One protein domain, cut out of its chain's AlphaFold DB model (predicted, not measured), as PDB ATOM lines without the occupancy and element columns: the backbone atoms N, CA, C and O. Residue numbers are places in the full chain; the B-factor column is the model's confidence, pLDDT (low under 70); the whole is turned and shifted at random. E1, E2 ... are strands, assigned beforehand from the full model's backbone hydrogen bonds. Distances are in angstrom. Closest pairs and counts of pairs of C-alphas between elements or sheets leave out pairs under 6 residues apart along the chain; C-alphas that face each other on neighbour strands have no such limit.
ATOM      1  N   LYS A   7     -82.415  86.667 211.907       69.06
ATOM      2  CA  LYS A   7     -81.984  86.510 210.525       69.06
ATOM      3  C   LYS A   7     -81.592  85.054 210.340       69.06
ATOM      4  O   LYS A   7     -80.461  84.672 210.645       69.06
ATOM      5  N   PHE A   8     -82.545  84.230 209.908       70.81
ATOM      6  CA  PHE A   8     -82.223  82.900 209.404       70.81
ATOM      7  C   PHE A   8     -81.547  83.028 208.043       70.81
ATOM      8  O   PHE A   8     -81.918  83.887 207.247       70.81
ATOM      9  N   TRP A   9     -80.562  82.176 207.783       70.81
ATOM     10  CA  TRP A   9     -79.890  82.142 206.480       70.81
ATOM     11  C   TRP A   9     -80.212  80.861 205.733       70.81
ATOM     12  O   TRP A   9     -80.404  80.919 204.525       70.81
ATOM     13  N   ARG A  10     -80.239  79.716 206.433       80.50
ATOM     14  CA  ARG A  10     -80.468  78.400 205.827       80.50
ATOM     15  C   ARG A  10     -81.058  77.400 206.822       80.50
ATOM     16  O   ARG A  10     -80.600  77.322 207.966       80.50
ATOM     17  N   ALA A  11     -82.022  76.623 206.343       85.75
ATOM     18  CA  ALA A  11     -82.580  75.441 206.976       85.75
ATOM     19  C   ALA A  11     -82.637  74.351 205.908       85.75
ATOM     20  O   ALA A  11     -83.201  74.583 204.841       85.75
ATOM     21  N   TRP A  12     -82.018  73.200 206.157       86.38
ATOM     22  CA  TRP A  12     -81.961  72.139 205.156       86.38
ATOM     23  C   TRP A  12     -81.964  70.741 205.760       86.38
ATOM     24  O   TRP A  12     -81.440  70.512 206.854       86.38
ATOM     25  N   GLU A  13     -82.540  69.802 205.013       84.62
ATOM     26  CA  GLU A  13     -82.415  68.374 205.281       84.62
ATOM     27  C   GLU A  13     -81.073  67.892 204.732       84.62
ATOM     28  O   GLU A  13     -80.877  67.789 203.519       84.62
ATOM     29  N   SER A  14     -80.135  67.583 205.624       78.31
ATOM     30  CA  SER A  14     -78.957  66.810 205.259       78.31
ATOM     31  C   SER A  14     -79.332  65.327 205.187       78.31
ATOM     32  O   SER A  14     -79.984  64.824 206.117       78.31
ATOM     33  N   PRO A  15     -78.899  64.588 204.144       70.81
ATOM     34  CA  PRO A  15     -78.781  63.139 204.261       70.81
ATOM     35  C   PRO A  15     -77.963  62.807 205.514       70.81
ATOM     36  O   PRO A  15     -77.118  63.600 205.945       70.81
ATOM     37  N   GLU A  16     -78.260  61.671 206.138       62.84
ATOM     38  CA  GLU A  16     -77.540  61.230 207.326       62.84
ATOM     39  C   GLU A  16     -76.040  61.113 206.988       62.84
ATOM     40  O   GLU A  16     -75.644  60.340 206.113       62.84
ATOM     41  N   ILE A  17     -75.211  61.956 207.618       54.41
ATOM     42  CA  ILE A  17     -73.765  62.001 207.373       54.41
ATOM     43  C   ILE A  17     -73.146  60.795 208.087       54.41
ATOM     44  O   ILE A  17     -72.907  60.832 209.290       54.41
ATOM     45  N   LYS A  29     -85.172  58.729 207.676       78.25
ATOM     46  CA  LYS A  29     -84.599  59.714 208.599       78.25
ATOM     47  C   LYS A  29     -83.647  60.680 207.898       78.25
ATOM     48  O   LYS A  29     -82.876  60.323 207.011       78.25
ATOM     49  N   ARG A  30     -83.703  61.944 208.309       78.81
ATOM     50  CA  ARG A  30     -82.827  63.033 207.855       78.81
ATOM     51  C   ARG A  30     -82.375  63.848 209.050       78.81
ATOM     52  O   ARG A  30     -83.032  63.884 210.088       78.81
ATOM     53  N   THR A  31     -81.265  64.553 208.886       84.25
ATOM     54  CA  THR A  31     -80.833  65.550 209.862       84.25
ATOM     55  C   THR A  31     -81.263  66.931 209.382       84.25
ATOM     56  O   THR A  31     -80.769  67.403 208.361       84.25
ATOM     57  N   LEU A  32     -82.150  67.597 210.118       85.00
ATOM     58  CA  LEU A  32     -82.458  69.005 209.891       85.00
ATOM     59  C   LEU A  32     -81.374  69.867 210.529       85.00
ATOM     60  O   LEU A  32     -81.141  69.784 211.737       85.00
ATOM     61  N   ILE A  33     -80.757  70.722 209.718       84.25
ATOM     62  CA  ILE A  33     -79.784  71.715 210.164       84.25
ATOM     63  C   ILE A  33     -80.390  73.100 209.965       84.25
ATOM     64  O   ILE A  33     -80.807  73.439 208.861       84.25
ATOM     65  N   VAL A  34     -80.420  73.909 211.026       83.62
ATOM     66  CA  VAL A  34     -80.897  75.299 210.991       83.62
ATOM     67  C   VAL A  34     -79.770  76.222 211.433       83.62
ATOM     68  O   VAL A  34     -79.142  76.019 212.472       83.62
ATOM     69  N   THR A  35     -79.519  77.260 210.639       84.12
ATOM     70  CA  THR A  35     -78.515  78.289 210.924       84.12
ATOM     71  C   THR A  35     -79.161  79.667 210.928       84.12
ATOM     72  O   THR A  35     -80.001  79.987 210.080       84.12
ATOM     73  N   GLY A  36     -78.739  80.519 211.858       79.81
ATOM     74  CA  GLY A  36     -79.291  81.864 212.016       79.81
ATOM     75  C   GLY A  36     -78.361  82.817 212.762       79.81
ATOM     76  O   GLY A  36     -77.273  82.448 213.209       79.81
ATOM     77  N   LYS A  37     -78.805  84.062 212.889       76.88
ATOM     78  CA  LYS A  37     -78.344  85.020 213.891       76.88
ATOM     79  C   LYS A  37     -79.562  85.582 214.612       76.88
ATOM     80  O   LYS A  37     -80.569  85.877 213.971       76.88
ATOM     81  N   VAL A  38     -79.445  85.743 215.923       73.44
ATOM     82  CA  VAL A  38     -80.477  86.338 216.778       73.44
ATOM     83  C   VAL A  38     -79.879  87.447 217.631       73.44
ATOM     84  O   VAL A  38     -78.720  87.363 218.033       73.44
ATOM     85  N   GLU A  39     -80.655  88.491 217.891       72.81
ATOM     86  CA  GLU A  39     -80.325  89.542 218.851       72.81
ATOM     87  C   GLU A  39     -80.850  89.164 220.249       72.81
ATOM     88  O   GLU A  39     -82.059  89.111 220.465       72.81
ATOM     89  N   VAL A  40     -79.939  88.849 221.181       66.81
ATOM     90  CA  VAL A  40     -80.243  88.448 222.573       66.81
ATOM     91  C   VAL A  40     -79.194  88.993 223.547       66.81
ATOM     92  O   VAL A  40     -78.032  89.186 223.181       66.81
ATOM     93  N   GLU A  41     -79.585  89.213 224.805       62.19
ATOM     94  CA  GLU A  41     -78.664  89.613 225.881       62.19
ATOM     95  C   GLU A  41     -77.796  88.448 226.389       62.19
ATOM     96  O   GLU A  41     -76.606  88.627 226.652       62.19
ATOM     97  N   ALA A  42     -78.361  87.241 226.469       62.88
ATOM     98  CA  ALA A  42     -77.707  86.064 227.038       62.88
ATOM     99  C   ALA A  42     -77.495  84.950 226.004       62.88
ATOM    100  O   ALA A  42     -78.135  84.907 224.954       62.88
ATOM    101  N   ALA A  43     -76.581  84.025 226.303       59.84
ATOM    102  CA  ALA A  43     -76.384  82.818 225.509       59.84
ATOM    103  C   ALA A  43     -77.577  81.864 225.701       59.84
ATOM    104  O   ALA A  43     -77.532  80.956 226.525       59.84
ATOM    105  N   THR A  44     -78.660  82.094 224.962       65.12
ATOM    106  CA  THR A  44     -79.834  81.218 224.965       65.12
ATOM    107  C   THR A  44     -79.590  80.041 224.025       65.12
ATOM    108  O   THR A  44     -79.257  80.229 222.853       65.12
ATOM    109  N   THR A  45     -79.760  78.818 224.522       68.69
ATOM    110  CA  THR A  45     -79.743  77.621 223.677       68.69
ATOM    111  C   THR A  45     -81.103  77.481 222.986       68.69
ATOM    112  O   THR A  45     -82.108  77.346 223.684       68.69
ATOM    113  N   PRO A  46     -81.172  77.526 221.643       71.56
ATOM    114  CA  PRO A  46     -82.425  77.303 220.934       71.56
ATOM    115  C   PRO A  46     -82.849  75.832 221.005       71.56
ATOM    116  O   PRO A  46     -82.002  74.936 220.982       71.56
ATOM    117  N   ALA A  47     -84.155  75.582 220.996       72.69
ATOM    118  CA  ALA A  47     -84.725  74.239 220.902       72.69
ATOM    119  C   ALA A  47     -85.724  74.153 219.741       72.69
ATOM    120  O   ALA A  47     -86.447  75.110 219.488       72.69
ATOM    121  N   LEU A  48     -85.790  73.017 219.033       74.19
ATOM    122  CA  LEU A  48     -86.898  72.760 218.106       74.19
ATOM    123  C   LEU A  48     -88.055  72.088 218.833       74.19
ATOM    124  O   LEU A  48     -87.974  70.903 219.185       74.19
ATOM    125  N   GLU A  49     -89.142  72.832 218.950       73.88
ATOM    126  CA  GLU A  49     -90.425  72.372 219.445       73.88
ATOM    127  C   GLU A  49     -91.347  72.018 218.280       73.88
ATOM    128  O   GLU A  49     -91.461  72.726 217.277       73.88
ATOM    129  N   GLU A  50     -92.006  70.876 218.425       69.56
ATOM    130  CA  GLU A  50     -93.155  70.522 217.611       69.56
ATOM    131  C   GLU A  50     -94.382  70.922 218.421       69.56
ATOM    132  O   GLU A  50     -94.733  70.277 219.410       69.56
ATOM    133  N   VAL A  51     -95.005  72.038 218.054       63.06
ATOM    134  CA  VAL A  51     -96.275  72.416 218.665       63.06
ATOM    135  C   VAL A  51     -97.349  71.611 217.952       63.06
ATOM    136  O   VAL A  51     -97.729  71.929 216.826       63.06
ATOM    137  N   ALA A  52     -97.807  70.534 218.590       52.41
ATOM    138  CA  ALA A  52     -98.916  69.735 218.090       52.41
ATOM    139  C   ALA A  52    -100.179  70.611 218.023       52.41
ATOM    140  O   ALA A  52    -100.805  70.896 219.044       52.41
ATOM    141  N   GLY A  53    -100.542  71.076 216.825       50.47
ATOM    142  CA  GLY A  53    -101.769  71.848 216.650       50.47
ATOM    143  C   GLY A  53    -101.870  72.645 215.355       50.47
ATOM    144  O   GLY A  53    -101.569  73.835 215.348       50.47
ATOM    145  N   ARG A  54    -102.381  72.003 214.296       47.69
ATOM    146  CA  ARG A  54    -103.569  72.386 213.493       47.69
ATOM    147  C   ARG A  54    -103.619  71.474 212.263       47.69
ATOM    148  O   ARG A  54    -102.674  71.422 211.490       47.69
ATOM    149  N   SER A  55    -104.701  70.714 212.144       48.66
ATOM    150  CA  SER A  55    -104.832  69.483 211.352       48.66
ATOM    151  C   SER A  55    -104.799  69.623 209.829       48.66
ATOM    152  O   SER A  55    -104.902  68.603 209.160       48.66
ATOM    153  N   ASP A  56    -104.642  70.824 209.276       49.88
ATOM    154  CA  ASP A  56    -104.825  71.068 207.835       49.88
ATOM    155  C   ASP A  56    -103.734  71.965 207.217       49.88
ATOM    156  O   ASP A  56    -103.866  72.422 206.084       49.88
ATOM    157  N   GLU A  57    -102.650  72.232 207.950       55.38
ATOM    158  CA  GLU A  57    -101.524  73.049 207.484       55.38
ATOM    159  C   GLU A  57    -100.258  72.197 207.270       55.38
ATOM    160  O   GLU A  57    -100.105  71.153 207.910       55.38
ATOM    161  N   PRO A  58     -99.338  72.620 206.380       61.59
ATOM    162  CA  PRO A  58     -98.047  71.956 206.200       61.59
ATOM    163  C   PRO A  58     -97.328  71.803 207.543       61.59
ATOM    164  O   PRO A  58     -97.382  72.707 208.379       61.59
ATOM    165  N   THR A  59     -96.647  70.677 207.775       74.75
ATOM    166  CA  THR A  59     -95.973  70.446 209.059       74.75
ATOM    167  C   THR A  59     -94.849  71.465 209.240       74.75
ATOM    168  O   THR A  59     -93.864  71.498 208.493       74.75
ATOM    169  N   VAL A  60     -94.999  72.314 210.252       74.06
ATOM    170  CA  VAL A  60     -94.062  73.386 210.590       74.06
ATOM    171  C   VAL A  60     -93.310  73.015 211.862       74.06
ATOM    172  O   VAL A  60     -93.920  72.664 212.868       74.06
ATOM    173  N   LEU A  61     -91.984  73.158 211.840       78.88
ATOM    174  CA  LEU A  61     -91.157  73.094 213.047       78.88
ATOM    175  C   LEU A  61     -90.979  74.478 213.644       78.88
ATOM    176  O   LEU A  61     -90.796  75.448 212.913       78.88
ATOM    177  N   TYR A  62     -90.966  74.564 214.966       76.31
ATOM    178  CA  TYR A  62     -90.791  75.826 215.658       76.31
ATOM    179  C   TYR A  62     -89.450  75.868 216.385       76.31
ATOM    180  O   TYR A  62     -89.177  75.036 217.240       76.31
ATOM    181  N   LEU A  63     -88.603  76.846 216.070       75.50
ATOM    182  CA  LEU A  63     -87.396  77.130 216.840       75.50
ATOM    183  C   LEU A  63     -87.771  78.035 218.012       75.50
ATOM    184  O   LEU A  63     -88.092  79.198 217.794       75.50
ATOM    185  N   ASN A  64     -87.764  77.502 219.230       74.44
ATOM    186  CA  ASN A  64     -88.116  78.214 220.451       74.44
ATOM    187  C   ASN A  64     -86.881  78.757 221.182       74.44
ATOM    188  O   ASN A  64     -85.847  78.089 221.290       74.44
ATOM    189  N   PHE A  65     -87.034  79.967 221.723       72.00
ATOM    190  CA  PHE A  65     -86.089  80.635 222.609       72.00
ATOM    191  C   PHE A  65     -86.805  80.940 223.939       72.00
ATOM    192  O   PHE A  65     -87.591  81.886 223.984       72.00
ATOM    193  N   PRO A  66     -86.561  80.153 225.007       58.53
ATOM    194  CA  PRO A  66     -87.352  80.187 226.246       58.53
ATOM    195  C   PRO A  66     -87.029  81.351 227.201       58.53
ATOM    196  O   PRO A  66     -87.641  81.453 228.260       58.53
ATOM    197  N   ALA A  67     -86.043  82.190 226.874       57.91
ATOM    198  CA  ALA A  67     -85.732  83.398 227.628       57.91
ATOM    199  C   ALA A  67     -85.135  84.461 226.698       57.91
ATOM    200  O   ALA A  67     -84.069  84.241 226.104       57.91
ATOM    201  N   TYR A  68     -85.791  85.619 226.606       60.91
ATOM    202  CA  TYR A  68     -85.209  86.827 226.027       60.91
ATOM    203  C   TYR A  68     -85.294  87.996 227.010       60.91
ATOM    204  O   TYR A  68     -86.357  88.398 227.464       60.91
ATOM    205  N   ASN A  69     -84.140  88.592 227.282       54.75
ATOM    206  CA  ASN A  69     -84.058  89.989 227.671       54.75
ATOM    207  C   ASN A  69     -83.386  90.724 226.505       54.75
ATOM    208  O   ASN A  69     -82.502  90.170 225.837       54.75
ATOM    209  N   TYR A  70     -83.866  91.929 226.188       56.09
ATOM    210  CA  TYR A  70     -83.333  92.720 225.081       56.09
ATOM    211  C   TYR A  70     -81.852  93.022 225.323       56.09
ATOM    212  O   TYR A  70     -81.482  93.527 226.377       56.09
ATOM    213  N   GLY A  71     -81.011  92.736 224.329       57.22
ATOM    214  CA  GLY A  71     -79.570  92.948 224.404       57.22
ATOM    215  C   GLY A  71     -79.018  93.531 223.111       57.22
ATOM    216  O   GLY A  71     -79.609  93.394 222.049       57.22
ATOM    217  N   THR A  72     -77.861  94.177 223.202       57.75
ATOM    218  CA  THR A  72     -77.237  94.960 222.122       57.75
ATOM    219  C   THR A  72     -76.376  94.134 221.158       57.75
ATOM    220  O   THR A  72     -75.574  94.702 220.414       57.75
ATOM    221  N   SER A  73     -76.467  92.792 221.172       63.59
ATOM    222  CA  SER A  73     -75.545  91.944 220.406       63.59
ATOM    223  C   SER A  73     -76.210  90.800 219.642       63.59
ATOM    224  O   SER A  73     -77.022  90.043 220.168       63.59
ATOM    225  N   TRP A  74     -75.782  90.636 218.389       74.19
ATOM    226  CA  TRP A  74     -76.149  89.518 217.530       74.19
ATOM    227  C   TRP A  74     -75.301  88.285 217.847       74.19
ATOM    228  O   TRP A  74     -74.070  88.340 217.774       74.19
ATOM    229  N   LYS A  75     -75.946  87.151 218.130       72.62
ATOM    230  CA  LYS A  75     -75.297  85.858 218.371       72.62
ATOM    231  C   LYS A  75     -75.603  84.873 217.239       72.62
ATOM    232  O   LYS A  75     -76.754  84.796 216.799       72.62
ATOM    233  N   PRO A  76     -74.597  84.138 216.727       75.25
ATOM    234  CA  PRO A  76     -74.848  83.048 215.795       75.25
ATOM    235  C   PRO A  76     -75.604  81.927 216.508       75.25
ATOM    236  O   PRO A  76     -75.319  81.618 217.663       75.25
ATOM    237  N   VAL A  77     -76.542  81.310 215.799       74.81
ATOM    238  CA  VAL A  77     -77.267  80.131 216.274       74.81
ATOM    239  C   VAL A  77     -77.130  79.008 215.260       74.81
ATOM    240  O   VAL A  77     -77.250  79.221 214.050       74.81
ATOM    241  N   TRP A  78     -76.860  77.816 215.777       77.94
ATOM    242  CA  TRP A  78     -76.784  76.581 215.014       77.94
ATOM    243  C   TRP A  78     -77.549  75.503 215.761       77.94
ATOM    244  O   TRP A  78     -77.419  75.370 216.979       77.94
ATOM    245  N   PHE A  79     -78.367  74.769 215.022       79.44
ATOM    246  CA  PHE A  79     -79.223  73.736 215.564       79.44
ATOM    247  C   PHE A  79     -79.237  72.525 214.626       79.44
ATOM    248  O   PHE A  79     -79.276  72.683 213.404       79.44
ATOM    249  N   GLN A  80     -79.249  71.328 215.214       83.88
ATOM    250  CA  GLN A  80     -79.307  70.052 214.510       83.88
ATOM    251  C   GLN A  80     -80.304  69.107 215.202       83.88
ATOM    252  O   GLN A  80     -80.223  68.922 216.416       83.88
ATOM    253  N   LYS A  81     -81.218  68.478 214.446       83.19
ATOM    254  CA  LYS A  81     -82.152  67.450 214.957       83.19
ATOM    255  C   LYS A  81     -82.448  66.382 213.918       83.19
ATOM    256  O   LYS A  81     -82.595  66.686 212.739       83.19
ATOM    257  N   GLU A  82     -82.576  65.146 214.379       83.69
ATOM    258  CA  GLU A  82     -83.094  64.042 213.574       83.69
ATOM    259  C   GLU A  82     -84.600  64.224 213.347       83.69
ATOM    260  O   GLU A  82     -85.367  64.428 214.289       83.69
ATOM    261  N   ILE A  83     -85.017  64.165 212.088       80.12
ATOM    262  CA  ILE A  83     -86.405  64.298 211.655       80.12
ATOM    263  C   ILE A  83     -86.747  63.201 210.646       80.12
ATOM    264  O   ILE A  83     -85.866  62.612 210.021       80.12
ATOM    265  N   ARG A  84     -88.041  62.951 210.441       80.31
ATOM    266  CA  ARG A  84     -88.509  62.160 209.298       80.31
ATOM    267  C   ARG A  84     -88.477  63.015 208.027       80.31
ATOM    268  O   ARG A  84     -88.954  64.151 208.027       80.31
ATOM    269  N   SER A  85     -87.911  62.467 206.957       73.75
ATOM    270  CA  SER A  85     -87.732  63.118 205.660       73.75
ATOM    271  C   SER A  85     -89.067  63.537 205.077       73.75
ATOM    272  O   SER A  85     -90.034  62.773 205.102       73.75
ATOM    273  N   GLY A  86     -89.122  64.759 204.546       71.31
ATOM    274  CA  GLY A  86     -90.305  65.257 203.851       71.31
ATOM    275  C   GLY A  86     -91.535  65.429 204.739       71.31
ATOM    276  O   GLY A  86     -92.600  65.729 204.217       71.31
ATOM    277  N   THR A  87     -91.397  65.264 206.059       79.44
ATOM    278  CA  THR A  87     -92.481  65.554 206.997       79.44
ATOM    279  C   THR A  87     -92.654  67.057 207.151       79.44
ATOM    280  O   THR A  87     -93.782  67.497 207.313       79.44
ATOM    281  N   TYR A  88     -91.575  67.840 207.051       78.88
ATOM    282  CA  TYR A  88     -91.564  69.271 207.339       78.88
ATOM    283  C   TYR A  88     -91.217  70.102 206.107       78.88
ATOM    284  O   TYR A  88     -90.304  69.763 205.356       78.88
ATOM    285  N   GLU A  89     -91.908  71.226 205.932       80.81
ATOM    286  CA  GLU A  89     -91.691  72.126 204.787       80.81
ATOM    287  C   GLU A  89     -91.097  73.476 205.200       80.81
ATOM    288  O   GLU A  89     -90.472  74.165 204.393       80.81
ATOM    289  N   LYS A  90     -91.263  73.859 206.472       83.50
ATOM    290  CA  LYS A  90     -90.880  75.180 206.969       83.50
ATOM    291  C   LYS A  90     -90.466  75.137 208.434       83.50
ATOM    292  O   LYS A  90     -91.060  74.425 209.245       83.50
ATOM    293  N   VAL A  91     -89.494  75.971 208.786       79.94
ATOM    294  CA  VAL A  91     -89.163  76.312 210.172       79.94
ATOM    295  C   VAL A  91     -89.709  77.704 210.473       79.94
ATOM    296  O   VAL A  91     -89.459  78.652 209.729       79.94
ATOM    297  N   ARG A  92     -90.468  77.838 211.560       79.75
ATOM    298  CA  ARG A  92     -90.921  79.116 212.115       79.75
ATOM    299  C   ARG A  92     -90.226  79.393 213.435       79.75
ATOM    300  O   ARG A  92     -89.706  78.502 214.095       79.75
ATOM    301  N   LEU A  93     -90.236  80.652 213.823       74.69
ATOM    302  CA  LEU A  93     -89.683  81.107 215.082       74.69
ATOM    303  C   LEU A  93     -90.764  81.228 216.166       74.69
ATOM    304  O   LEU A  93     -91.798  81.860 215.936       74.69
ATOM    305  N   LEU A  94     -90.467  80.700 217.357       73.00
ATOM    306  CA  LEU A  94     -91.155  81.030 218.604       73.00
ATOM    307  C   LEU A  94     -90.267  81.903 219.496       73.00
ATOM    308  O   LEU A  94     -89.066  81.679 219.635       73.00
ATOM    309  N   VAL A  95     -90.898  82.898 220.108       67.38
ATOM    310  CA  VAL A  95     -90.310  83.856 221.044       67.38
ATOM    311  C   VAL A  95     -91.162  83.790 222.312       67.38
ATOM    312  O   VAL A  95     -92.353  84.084 222.244       67.38
ATOM    313  N   ASP A  96     -90.589  83.312 223.425       67.75
ATOM    314  CA  ASP A  96     -91.316  82.929 224.655       67.75
ATOM    315  C   ASP A  96     -92.569  82.079 224.377       67.75
ATOM    316  O   ASP A  96     -93.662  82.351 224.872       67.75
ATOM    317  N   GLY A  97     -92.447  81.065 223.516       67.94
ATOM    318  CA  GLY A  97     -93.577  80.192 223.179       67.94
ATOM    319  C   GLY A  97     -94.659  80.829 222.292       67.94
ATOM    320  O   GLY A  97     -95.653  80.171 221.986       67.94
ATOM    321  N   HIS A  98     -94.477  82.067 221.813       67.12
ATOM    322  CA  HIS A  98     -95.391  82.729 220.878       67.12
ATOM    323  C   HIS A  98     -94.802  82.850 219.469       67.12
ATOM    324  O   HIS A  98     -93.612  83.101 219.292       67.12
ATOM    325  N   SER A  99     -95.645  82.703 218.439       67.94
ATOM    326  CA  SER A  99     -95.227  82.862 217.037       67.94
ATOM    327  C   SER A  99     -94.723  84.274 216.762       67.94
ATOM    328  O   SER A  99     -95.453  85.248 216.935       67.94
ATOM    329  N   ALA A 100     -93.491  84.378 216.269       66.00
ATOM    330  CA  ALA A 100     -92.944  85.643 215.804       66.00
ATOM    331  C   ALA A 100     -93.456  85.977 214.393       66.00
ATOM    332  O   ALA A 100     -93.457  85.137 213.489       66.00
ATOM    333  N   SER A 101     -93.855  87.229 214.169       56.97
ATOM    334  CA  SER A 101     -94.233  87.721 212.840       56.97
ATOM    335  C   SER A 101     -93.014  87.780 211.908       56.97
ATOM    336  O   SER A 101     -92.017  88.410 212.251       56.97
ATOM    337  N   GLY A 102     -93.098  87.167 210.720       55.00
ATOM    338  CA  GLY A 102     -92.091  87.295 209.650       55.00
ATOM    339  C   GLY A 102     -90.877  86.352 209.721       55.00
ATOM    340  O   GLY A 102     -90.026  86.405 208.842       55.00
ATOM    341  N   GLY A 103     -90.792  85.466 210.721       63.75
ATOM    342  CA  GLY A 103     -89.631  84.593 210.953       63.75
ATOM    343  C   GLY A 103     -89.788  83.167 210.422       63.75
ATOM    344  O   GLY A 103     -89.676  82.223 211.202       63.75
ATOM    345  N   GLY A 104     -90.100  82.997 209.133       72.12
ATOM    346  CA  GLY A 104     -90.268  81.680 208.510       72.12
ATOM    347  C   GLY A 104     -89.212  81.393 207.446       72.12
ATOM    348  O   GLY A 104     -88.983  82.240 206.588       72.12
ATOM    349  N   LEU A 105     -88.623  80.198 207.465       79.62
ATOM    350  CA  LEU A 105     -87.657  79.744 206.465       79.62
ATOM    351  C   LEU A 105     -88.086  78.400 205.884       79.62
ATOM    352  O   LEU A 105     -88.372  77.466 206.634       79.62
ATOM    353  N   ASP A 106     -88.138  78.319 204.560       84.19
ATOM    354  CA  ASP A 106     -88.458  77.075 203.863       84.19
ATOM    355  C   ASP A 106     -87.280  76.101 203.974       84.19
ATOM    356  O   ASP A 106     -86.116  76.508 204.008       84.19
ATOM    357  N   ILE A 107     -87.589  74.811 204.095       84.38
ATOM    358  CA  ILE A 107     -86.574  73.775 204.262       84.38
ATOM    359  C   ILE A 107     -86.077  73.346 202.883       84.38
ATOM    360  O   ILE A 107     -86.812  72.753 202.091       84.38
ATOM    361  N   GLU A 108     -84.806  73.613 202.604       84.88
ATOM    362  CA  GLU A 108     -84.150  73.124 201.396       84.88
ATOM    363  C   GLU A 108     -83.843  71.628 201.537       84.88
ATOM    364  O   GLU A 108     -83.237  71.172 202.509       84.88
ATOM    365  N   LYS A 109     -84.240  70.836 200.544       76.75
ATOM    366  CA  LYS A 109     -83.862  69.423 200.471       76.75
ATOM    367  C   LYS A 109     -82.561  69.335 199.688       76.75
ATOM    368  O   LYS A 109     -82.554  69.615 198.490       76.75
ATOM    369  N   LEU A 110     -81.460  68.972 200.349       70.88
ATOM    370  CA  LEU A 110     -80.219  68.705 199.627       70.88
ATOM    371  C   LEU A 110     -80.426  67.468 198.748       70.88
ATOM    372  O   LEU A 110     -80.865  66.423 199.236       70.88
TER     373      LEU A 110
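Overview. This is residues 7 to 17 and 29 to 110 of the 112 residues of an uncharacterized protein of Bradyrhizobium japonicum (UniProt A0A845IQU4). Two strongly twisted sheets lie face to face as a sandwich, their strands crossed at 47 degrees: a sheet of four strands, E3, E4, E6 and E7, with the kinked strand E7 at one edge, and a sheet of three, E1, E2 and E5, with two long strands. At one side, residues 108 to 109, after E7, pair in parallel with residues 12 to 13 of E1. The printed part has 93 residues with no named helix and seven named strands, E1 to E7 along the chain, and its class is all strand. The four-strand sheet runs E3, E4, E6, E7 and is mixed; the other runs E1, E2, E5 and is antiparallel. The whole is compact, with a radius of gyration of the C-alphas of 13.2 A and spans of 37 by 32 by 18 A.

Arrangement. In the four-strand sheet, inner strands E4, residues 60 to 65, and E6, residues 90 to 95, are parallel at 29 degrees; N 63 and O 92 are 2.8 A apart. Edge strand E3, residues 47 to 49, forms an antiparallel hairpin with E4, with N 49 and O 62 2.8 A apart. Edge strand E7, residues 98 to 106, forms an antiparallel hairpin with E6, with N 91 and O 105 2.9 A apart; E7 bends by 85 degrees at residue 101. In the other sheet, inner strand E2, residues 29 to 39, is antiparallel to edge strand E5, residues 74 to 84, at 163 degrees, with N 34 and O 79 2.9 A apart. Edge strand E1, residues 7 to 14, is antiparallel to E2 at 170 degrees, with N 14 and O 31 2.8 A apart. The facing parts of the two sheets are 9.0 A centre to centre, with best planes 12 degrees apart. Between the sheets, the closest C-alphas of E1 and E7 are those of Ala 11 and Leu 105, 6.7 A apart; those of E3 and E5 are Ala 47 and Phe 79, 7.7 A apart. E2 and E7 are apart.

Along the chain. E4 is 16.1 A from first to last C-alpha, E6 16.5 A, E3 6.2 A and E7 19.2 A. E2 is 31.8 A, E5 31.1 A and E1 20.6 A. E1 begins at C-alpha 7, (-81.984, 86.510, 210.525), and E2 at C-alpha 29, (-84.599, 59.714, 208.599). E7 ends at C-alpha 106, (-88.458, 77.075, 203.863).

Size, cuts and confidence. The two C-alphas farthest apart are those of Asp 56 and Thr 72, 39.2 A. Residues 18 to 28 are not printed, and C-alphas 17 and 29 are 11.1 A apart across this cut. Of the links that are printed whole, E5 to E6 and E6 to E7 are tight, the other three are short, and none is long. Mean pLDDT of the printed part is 71.4; 35 residues are under 70, among them residues 50 to 58, 66 to 73 and 95 to 103.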